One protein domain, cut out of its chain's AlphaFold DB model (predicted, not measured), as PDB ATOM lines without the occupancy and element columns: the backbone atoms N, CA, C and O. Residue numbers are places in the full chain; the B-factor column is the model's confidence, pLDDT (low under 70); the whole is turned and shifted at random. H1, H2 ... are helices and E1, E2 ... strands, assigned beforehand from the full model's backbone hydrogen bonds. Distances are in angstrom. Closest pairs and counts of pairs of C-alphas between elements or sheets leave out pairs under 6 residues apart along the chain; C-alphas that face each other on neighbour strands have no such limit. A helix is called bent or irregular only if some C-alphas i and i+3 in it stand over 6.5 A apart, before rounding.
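Overview. This is residues 44 to 103 of the 187 residues of an uncharacterized protein of Phaeosphaeria nodorum (strain SN15 / ATCC MYA-4574 / FGSC 10173) (UniProt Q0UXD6). A small head holds a pair of short parallel strands, E1 and E2, and a single short helix, H1, and from it one long helix, H2, sticks out as an arm with residues 83 to 103. The arm makes the length of the whole, and the head without it is a small body of loops around few named elements. The printed part has 60 residues, with two named helices and two named strands in the order E1, H1, E2, H2; the sheet's order is E1, E2, all parallel, and the class is mostly helix. The whole is only just loose, close to extended, with a radius of gyration of the C-alphas of 15.3 A, and it is elongated, spanning 50 by 26 by 16 A.

Along the chain. Begin with the sheet: find C-alpha 47 at (32.472, 19.918, 142.655), where strand E1, residues 47 to 49, starts and runs 6.8 A. Its partner E2, residues 71 to 73, starts at C-alpha 71 at (36.771, 18.490, 142.392) and runs 6.7 A. Between them in the chain look for helix H1, residues 59 to 62, which is 5.0 A long. Helix H2, residues 82 to 101, begins at C-alpha 82 at (42.332, 13.664, 134.433); from there it runs 28.6 A to C-alpha 101 at (62.643, -1.605, 121.218).

Arrangement. Look first at E1 and E2, which are parallel neighbours with 16 degrees between their directions. The C-alphas of Tyr 47 and Gln 71 face each other at 4.5 A, and those of Gln 49 and Tyr 73 at 4.6 A. Across the pair, N 48 and O 71 are within hydrogen-bond range at 2.9 A, and so are N 73 and O 48 at 3.0 A. E1, H1 and E2 make a strand-helix-strand unit, two parallel neighbour strands with a helix between them in the chain, and its crossover is right-handed. H2 is apart from E1 and apart from H1. In H2 every O i to N i+4 pair is within hydrogen-bond range; H1, with 4 residues, is too short for such a pair, and its 1 pair of O i and N i+3 is within range. Neither helix is bent.

Size, cuts and confidence. The two C-alphas farthest apart are those of Asp 45 and Gly 103, 50.0 A. Residues 83 to 103, of which 83 to 101 belong to H2, stand free; the body without them has 39 residues, spans 26 by 16 by 16 A and has a radius of gyration of 9.6 A. The printed part has no cut. The links E1 to H1, H1 to E2 and E2 to H2 are short, with 9, 8 and 8 residues. The mean pLDDT of the printed part is 77.5; it is under 70 at residues 44 to 45, 52 to 56, 58 to 60 and 63 to 68.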
ATOM      1  N   SER A  44      27.799  21.526 141.548       68.62
ATOM      2  CA  SER A  44      27.968  22.599 142.531       68.62
ATOM      3  C   SER A  44      29.182  23.457 142.179       68.62
ATOM      4  O   SER A  44      30.016  23.048 141.370       68.62
ATOM      5  N   ASP A  45      29.293  24.636 142.797       69.06
ATOM      6  CA  ASP A  45      30.443  25.533 142.596       69.06
ATOM      7  C   ASP A  45      31.777  24.904 143.050       69.06
ATOM      8  O   ASP A  45      32.833  25.261 142.528       69.06
ATOM      9  N   ASP A  46      31.733  23.920 143.956       70.06
ATOM     10  CA  ASP A  46      32.925  23.270 144.519       70.06
ATOM     11  C   ASP A  46      33.274  21.931 143.838       70.06
ATOM     12  O   ASP A  46      34.441  21.519 143.799       70.06
ATOM     13  N   TYR A  47      32.279  21.222 143.294       73.44
ATOM     14  CA  TYR A  47      32.472  19.918 142.655       73.44
ATOM     15  C   TYR A  47      31.514  19.657 141.490       73.44
ATOM     16  O   TYR A  47      30.348  20.059 141.505       73.44
ATOM     17  N   ILE A  48      32.004  18.902 140.503       78.44
ATOM     18  CA  ILE A  48      31.221  18.428 139.358       78.44
ATOM     19  C   ILE A  48      31.282  16.901 139.300       78.44
ATOM     20  O   ILE A  48      32.363  16.305 139.272       78.44
ATOM     21  N   GLN A  49      30.109  16.274 139.239       80.38
ATOM     22  CA  GLN A  49      29.957  14.856 138.933       80.38
ATOM     23  C   GLN A  49      29.775  14.665 137.421       80.38
ATOM     24  O   GLN A  49      28.971  15.355 136.801       80.38
ATOM     25  N   LEU A  50      30.554  13.767 136.816       76.00
ATOM     26  CA  LEU A  50      30.484  13.456 135.388       76.00
ATOM     27  C   LEU A  50      29.439  12.369 135.111       76.00
ATOM     28  O   LEU A  50      29.418  11.346 135.792       76.00
ATOM     29  N   ASP A  51      28.671  12.546 134.035       71.19
ATOM     30  CA  ASP A  51      27.709  11.552 133.525       71.19
ATOM     31  C   ASP A  51      28.387  10.312 132.927       71.19
ATOM     32  O   ASP A  51      27.753   9.284 132.715       71.19
ATOM     33  N   SER A  52      29.673  10.430 132.578       68.25
ATOM     34  CA  SER A  52      30.475   9.336 132.044       68.25
ATOM     35  C   SER A  52      31.971   9.586 132.272       68.25
ATOM     36  O   SER A  52      32.448  10.708 132.068       68.25
ATOM     37  N   PRO A  53      32.771   8.543 132.560       60.97
ATOM     38  CA  PRO A  53      34.233   8.634 132.669       60.97
ATOM     39  C   PRO A  53      34.947   8.997 131.347       60.97
ATOM     40  O   PRO A  53      36.175   9.180 131.319       60.97
ATOM     41  N   GLN A  54      34.206   9.061 130.235       62.44
ATOM     42  CA  GLN A  54      34.679   9.503 128.918       62.44
ATOM     43  C   GLN A  54      34.093  10.857 128.487       62.44
ATOM     44  O   GLN A  54      34.437  11.333 127.405       62.44
ATOM     45  N   ALA A  55      33.239  11.482 129.304       66.44
ATOM     46  CA  ALA A  55      32.666  12.784 128.992       66.44
ATOM     47  C   ALA A  55      33.760  13.860 128.875       66.44
ATOM     48  O   ALA A  55      34.773  13.843 129.584       66.44
ATOM     49  N   HIS A  56      33.557  14.793 127.945       61.41
ATOM     50  CA  HIS A  56      34.445  15.930 127.742       61.41
ATOM     51  C   HIS A  56      34.498  16.776 129.022       61.41
ATOM     52  O   HIS A  56      33.457  17.138 129.568       61.41
ATOM     53  N   LEU A  57      35.708  17.086 129.501       71.69
ATOM     54  CA  LEU A  57      35.895  17.880 130.717       71.69
ATOM     55  C   LEU A  57      35.172  19.234 130.569       71.69
ATOM     56  O   LEU A  57      35.390  19.906 129.553       71.69
ATOM     57  N   PRO A  58      34.353  19.659 131.549       69.62
ATOM     58  CA  PRO A  58      33.699  20.965 131.523       69.62
ATOM     59  C   PRO A  58      34.728  22.094 131.376       69.62
ATOM     60  O   PRO A  58      35.794  22.032 131.989       69.62
ATOM     61  N   GLN A  59      34.408  23.143 130.607       68.94
ATOM     62  CA  GLN A  59      35.298  24.304 130.420       68.94
ATOM     63  C   GLN A  59      35.751  24.916 131.756       68.94
ATOM     64  O   GLN A  59      36.925  25.236 131.906       68.94
ATOM     65  N   ALA A  60      34.873  24.939 132.763       66.69
ATOM     66  CA  ALA A  60      35.185  25.423 134.110       66.69
ATOM     67  C   ALA A  60      36.353  24.681 134.797       66.69
ATOM     68  O   ALA A  60      37.061  25.270 135.607       66.69
ATOM     69  N   TYR A  61      36.582  23.403 134.469       70.69
ATOM     70  CA  TYR A  61      37.737  22.646 134.969       70.69
ATOM     71  C   TYR A  61      39.010  22.917 134.144       70.69
ATOM     72  O   TYR A  61      40.125  22.811 134.657       70.69
ATOM     73  N   GLN A  62      38.855  23.248 132.857       70.88
ATOM     74  CA  GLN A  62      39.973  23.572 131.964       70.88
ATOM     75  C   GLN A  62      40.559  24.957 132.274       70.88
ATOM     76  O   GLN A  62      41.781  25.106 132.262       70.88
ATOM     77  N   ASP A  63      39.714  25.917 132.664       68.38
ATOM     78  CA  ASP A  63      40.078  27.281 133.085       68.38
ATOM     79  C   ASP A  63      40.665  27.340 134.511       68.38
ATOM     80  O   ASP A  63      40.376  28.236 135.307       68.38
ATOM     81  N   PHE A  64      41.511  26.368 134.864       65.62
ATOM     82  CA  PHE A  64      42.160  26.283 136.171       65.62
ATOM     83  C   PHE A  64      43.063  27.505 136.425       65.62
ATOM     84  O   PHE A  64      44.238  27.523 136.058       65.62
ATOM     85  N   ASN A  65      42.522  28.512 137.109       64.00
ATOM     86  CA  ASN A  65      43.225  29.724 137.528       64.00
ATOM     87  C   ASN A  65      43.612  29.662 139.015       64.00
ATOM     88  O   ASN A  65      43.263  30.568 139.753       64.00
ATOM     89  N   GLY A  66      44.230  28.569 139.490       65.06
ATOM     90  CA  GLY A  66      44.861  28.433 140.826       65.06
ATOM     91  C   GLY A  66      43.987  28.590 142.091       65.06
ATOM     92  O   GLY A  66      44.307  28.006 143.120       65.06
ATOM     93  N   ASN A  67      42.876  29.317 142.008       69.00
ATOM     94  CA  ASN A  67      41.984  29.765 143.069       69.00
ATOM     95  C   ASN A  67      40.654  28.996 143.050       69.00
ATOM     96  O   ASN A  67      39.933  29.015 144.037       69.00
ATOM     97  N   ASN A  68      40.360  28.289 141.953       67.50
ATOM     98  CA  ASN A  68      39.153  27.482 141.774       67.50
ATOM     99  C   ASN A  68      39.563  26.013 141.602       67.50
ATOM    100  O   ASN A  68      39.695  25.511 140.483       67.50
ATOM    101  N   TYR A  69      39.853  25.332 142.715       70.56
ATOM    102  CA  TYR A  69      40.111  23.892 142.699       70.56
ATOM    103  C   TYR A  69      38.779  23.146 142.686       70.56
ATOM    104  O   TYR A  69      38.214  22.842 143.732       70.56
ATOM    105  N   LEU A  70      38.280  22.868 141.488       79.00
ATOM    106  CA  LEU A  70      37.019  22.168 141.317       79.00
ATOM    107  C   LEU A  70      37.251  20.650 141.329       79.00
ATOM    108  O   LEU A  70      38.030  20.122 140.529       79.00
ATOM    109  N   GLN A  71      36.613  19.941 142.260       83.81
ATOM    110  CA  GLN A  71      36.771  18.490 142.392       83.81
ATOM    111  C   GLN A  71      35.901  17.756 141.372       83.81
ATOM    112  O   GLN A  71      34.720  18.056 141.212       83.81
ATOM    113  N   LEU A  72      36.493  16.784 140.678       84.69
ATOM    114  CA  LEU A  72      35.812  16.006 139.649       84.69
ATOM    115  C   LEU A  72      35.528  14.600 140.161       84.69
ATOM    116  O   LEU A  72      36.439  13.911 140.628       84.69
ATOM    117  N   TYR A  73      34.281  14.169 140.035       83.75
ATOM    118  CA  TYR A  73      33.840  12.845 140.448       83.75
ATOM    119  C   TYR A  73      33.267  12.062 139.270       83.75
ATOM    120  O   TYR A  73      32.674  12.625 138.355       83.75
ATOM    121  N   ASP A  74      33.465  10.750 139.296       82.12
ATOM    122  CA  ASP A  74      32.828   9.802 138.383       82.12
ATOM    123  C   ASP A  74      31.313   9.719 138.633       82.12
ATOM    124  O   ASP A  74      30.829  10.101 139.700       82.12
ATOM    125  N   GLU A  75      30.576   9.076 137.732       80.00
ATOM    126  CA  GLU A  75      29.150   8.723 137.894       80.00
ATOM    127  C   GLU A  75      28.884   7.919 139.196       80.00
ATOM    128  O   GLU A  75      27.786   7.900 139.759       80.00
ATOM    129  N   ARG A  76      29.942   7.288 139.718       76.06
ATOM    130  CA  ARG A  76      29.986   6.490 140.953       76.06
ATOM    131  C   ARG A  76      30.362   7.288 142.204       76.06
ATOM    132  O   ARG A  76      30.442   6.708 143.280       76.06
ATOM    133  N   GLY A  77      30.677   8.574 142.070       73.88
ATOM    134  CA  GLY A  77      31.187   9.400 143.166       73.88
ATOM    135  C   GLY A  77      32.660   9.147 143.514       73.88
ATOM    136  O   GLY A  77      33.114   9.545 144.583       73.88
ATOM    137  N   ASN A  78      33.432   8.492 142.637       81.88
ATOM    138  CA  ASN A  78      34.878   8.313 142.830       81.88
ATOM    139  C   ASN A  78      35.643   9.548 142.343       81.88
ATOM    140  O   ASN A  78      35.345  10.026 141.250       81.88
ATOM    141  N   PRO A  79      36.653  10.048 143.075       82.00
ATOM    142  CA  PRO A  79      37.429  11.195 142.623       82.00
ATOM    143  C   PRO A  79      38.239  10.838 141.367       82.00
ATOM    144  O   PRO A  79      39.001   9.868 141.351       82.00
ATOM    145  N   ILE A  80      38.103  11.646 140.318       82.69
ATOM    146  CA  ILE A  80      38.838  11.518 139.059       82.69
ATOM    147  C   ILE A  80      39.830  12.674 138.944       82.69
ATOM    148  O   ILE A  80      39.467  13.844 139.007       82.69
ATOM    149  N   ASN A  81      41.096  12.342 138.689       84.69
ATOM    150  CA  ASN A  81      42.097  13.317 138.272       84.69
ATOM    151  C   ASN A  81      42.491  13.050 136.804       84.69
ATOM    152  O   ASN A  81      43.219  12.093 136.520       84.69
ATOM    153  N   PRO A  82      42.026  13.871 135.845       81.38
ATOM    154  CA  PRO A  82      42.332  13.664 134.433       81.38
ATOM    155  C   PRO A  82      43.829  13.814 134.136       81.38
ATOM    156  O   PRO A  82      44.375  13.023 133.367       81.38
ATOM    157  N   ARG A  83      44.525  14.743 134.810       82.00
ATOM    158  CA  ARG A  83      45.971  14.949 134.624       82.00
ATOM    159  C   ARG A  83      46.762  13.715 135.043       82.00
ATOM    160  O   ARG A  83      47.616  13.251 134.291       82.00
ATOM    161  N   SER A  84      46.469  13.134 136.207       84.25
ATOM    162  CA  SER A  84      47.171  11.920 136.655       84.25
ATOM    163  C   SER A  84      46.932  10.740 135.707       84.25
ATOM    164  O   SER A  84      47.855   9.964 135.442       84.25
ATOM    165  N   ARG A  85      45.731  10.639 135.120       84.81
ATOM    166  CA  ARG A  85      45.411   9.624 134.110       84.81
ATOM    167  C   ARG A  85      46.223   9.806 132.828       84.81
ATOM    168  O   ARG A  85      46.708   8.814 132.280       84.81
ATOM    169  N   GLU A  86      46.411  11.043 132.373       87.00
ATOM    170  CA  GLU A  86      47.272  11.360 131.228       87.00
ATOM    171  C   GLU A  86      48.737  11.016 131.495       87.00
ATOM    172  O   GLU A  86      49.364  10.354 130.666       87.00
ATOM    173  N   TYR A  87      49.277  11.397 132.657       87.25
ATOM    174  CA  TYR A  87      50.641  11.030 133.043       87.25
ATOM    175  C   TYR A  87      50.811   9.510 133.128       87.25
ATOM    176  O   TYR A  87      51.769   8.968 132.581       87.25
ATOM    177  N   GLY A  88      49.846   8.797 133.718       90.06
ATOM    178  CA  GLY A  88      49.855   7.335 133.765       90.06
ATOM    179  C   GLY A  88      49.782   6.690 132.377       90.06
ATOM    180  O   GLY A  88      50.454   5.691 132.125       90.06
ATOM    181  N   LYS A  89      49.013   7.271 131.446       89.94
ATOM    182  CA  LYS A  89      48.977   6.831 130.044       89.94
ATOM    183  C   LYS A  89      50.331   7.042 129.367       89.94
ATOM    184  O   LYS A  89      50.837   6.108 128.755       89.94
ATOM    185  N   LYS A  90      50.939   8.223 129.517       90.69
ATOM    186  CA  LYS A  90      52.271   8.532 128.967       90.69
ATOM    187  C   LYS A  90      53.342   7.587 129.512       90.69
ATOM    188  O   LYS A  90      54.148   7.086 128.740       90.69
ATOM    189  N   PHE A  91      53.310   7.287 130.808       92.12
ATOM    190  CA  PHE A  91      54.254   6.365 131.439       92.12
ATOM    191  C   PHE A  91      54.118   4.930 130.918       92.12
ATOM    192  O   PHE A  91      55.119   4.293 130.600       92.12
ATOM    193  N   ARG A  92      52.883   4.427 130.780       89.75
ATOM    194  CA  ARG A  92      52.640   3.108 130.174       89.75
ATOM    195  C   ARG A  92      53.072   3.066 128.712       89.75
ATOM    196  O   ARG A  92      53.650   2.075 128.293       89.75
ATOM    197  N   ASN A  93      52.834   4.139 127.959       87.88
ATOM    198  CA  ASN A  93      53.308   4.237 126.582       87.88
ATOM    199  C   ASN A  93      54.838   4.158 126.535       87.88
ATOM    200  O   ASN A  93      55.356   3.274 125.880       87.88
ATOM    201  N   ALA A  94      55.555   4.970 127.315       89.25
ATOM    202  CA  ALA A  94      57.019   4.934 127.348       89.25
ATOM    203  C   ALA A  94      57.587   3.555 127.742       89.25
ATOM    204  O   ALA A  94      58.579   3.111 127.176       89.25
ATOM    205  N   GLN A  95      56.956   2.843 128.681       89.94
ATOM    206  CA  GLN A  95      57.348   1.463 128.999       89.94
ATOM    207  C   GLN A  95      57.127   0.512 127.824       89.94
ATOM    208  O   GLN A  95      57.998  -0.298 127.515       89.94
ATOM    209  N   ASN A  96      55.979   0.621 127.159       87.38
ATOM    210  CA  ASN A  96      55.695  -0.173 125.971       87.38
ATOM    211  C   ASN A  96      56.687   0.137 124.841       87.38
ATOM    212  O   ASN A  96      57.009  -0.760 124.072       87.38
ATOM    213  N   ASP A  97      57.211   1.360 124.768       85.50
ATOM    214  CA  ASP A  97      58.226   1.755 123.788       85.50
ATOM    215  C   ASP A  97      59.551   1.040 124.048       85.50
ATOM    216  O   ASP A  97      60.173   0.537 123.116       85.50
ATOM    217  N   VAL A  98      59.945   0.915 125.319       85.12
ATOM    218  CA  VAL A  98      61.118   0.121 125.710       85.12
ATOM    219  C   VAL A  98      60.903  -1.359 125.386       85.12
ATOM    220  O   VAL A  98      61.777  -1.986 124.796       85.12
ATOM    221  N   LEU A  99      59.737  -1.924 125.719       84.81
ATOM    222  CA  LEU A  99      59.420  -3.326 125.407       84.81
ATOM    223  C   LEU A  99      59.388  -3.600 123.897       84.81
ATOM    224  O   LEU A  99      59.788  -4.681 123.467       84.81
ATOM    225  N   ALA A 100      58.947  -2.625 123.100       79.94
ATOM    226  CA  ALA A 100      58.973  -2.705 121.647       79.94
ATOM    227  C   ALA A 100      60.399  -2.613 121.088       79.94
ATOM    228  O   ALA A 100      60.750  -3.389 120.208       79.94
ATOM    229  N   ALA A 101      61.244  -1.732 121.631       76.12
ATOM    230  CA  ALA A 101      62.643  -1.605 121.218       76.12
ATOM    231  C   ALA A 101      63.475  -2.863 121.520       76.12
ATOM    232  O   ALA A 101      64.357  -3.219 120.747       76.12
ATOM    233  N   VAL A 102      63.180  -3.559 122.622       82.56
ATOM    234  CA  VAL A 102      63.816  -4.844 122.971       82.56
ATOM    235  C   VAL A 102      63.265  -6.006 122.121       82.56
ATOM    236  O   VAL A 102      63.827  -7.096 122.131       82.56
ATOM    237  N   GLY A 103      62.176  -5.793 121.374       72.12
ATOM    238  CA  GLY A 103      61.552  -6.816 120.529       72.12
ATOM    239  C   GLY A 103      60.619  -7.773 121.276       72.12
ATOM    240  O   GLY A 103      60.248  -8.811 120.743       72.12
TER     241      GLY A 103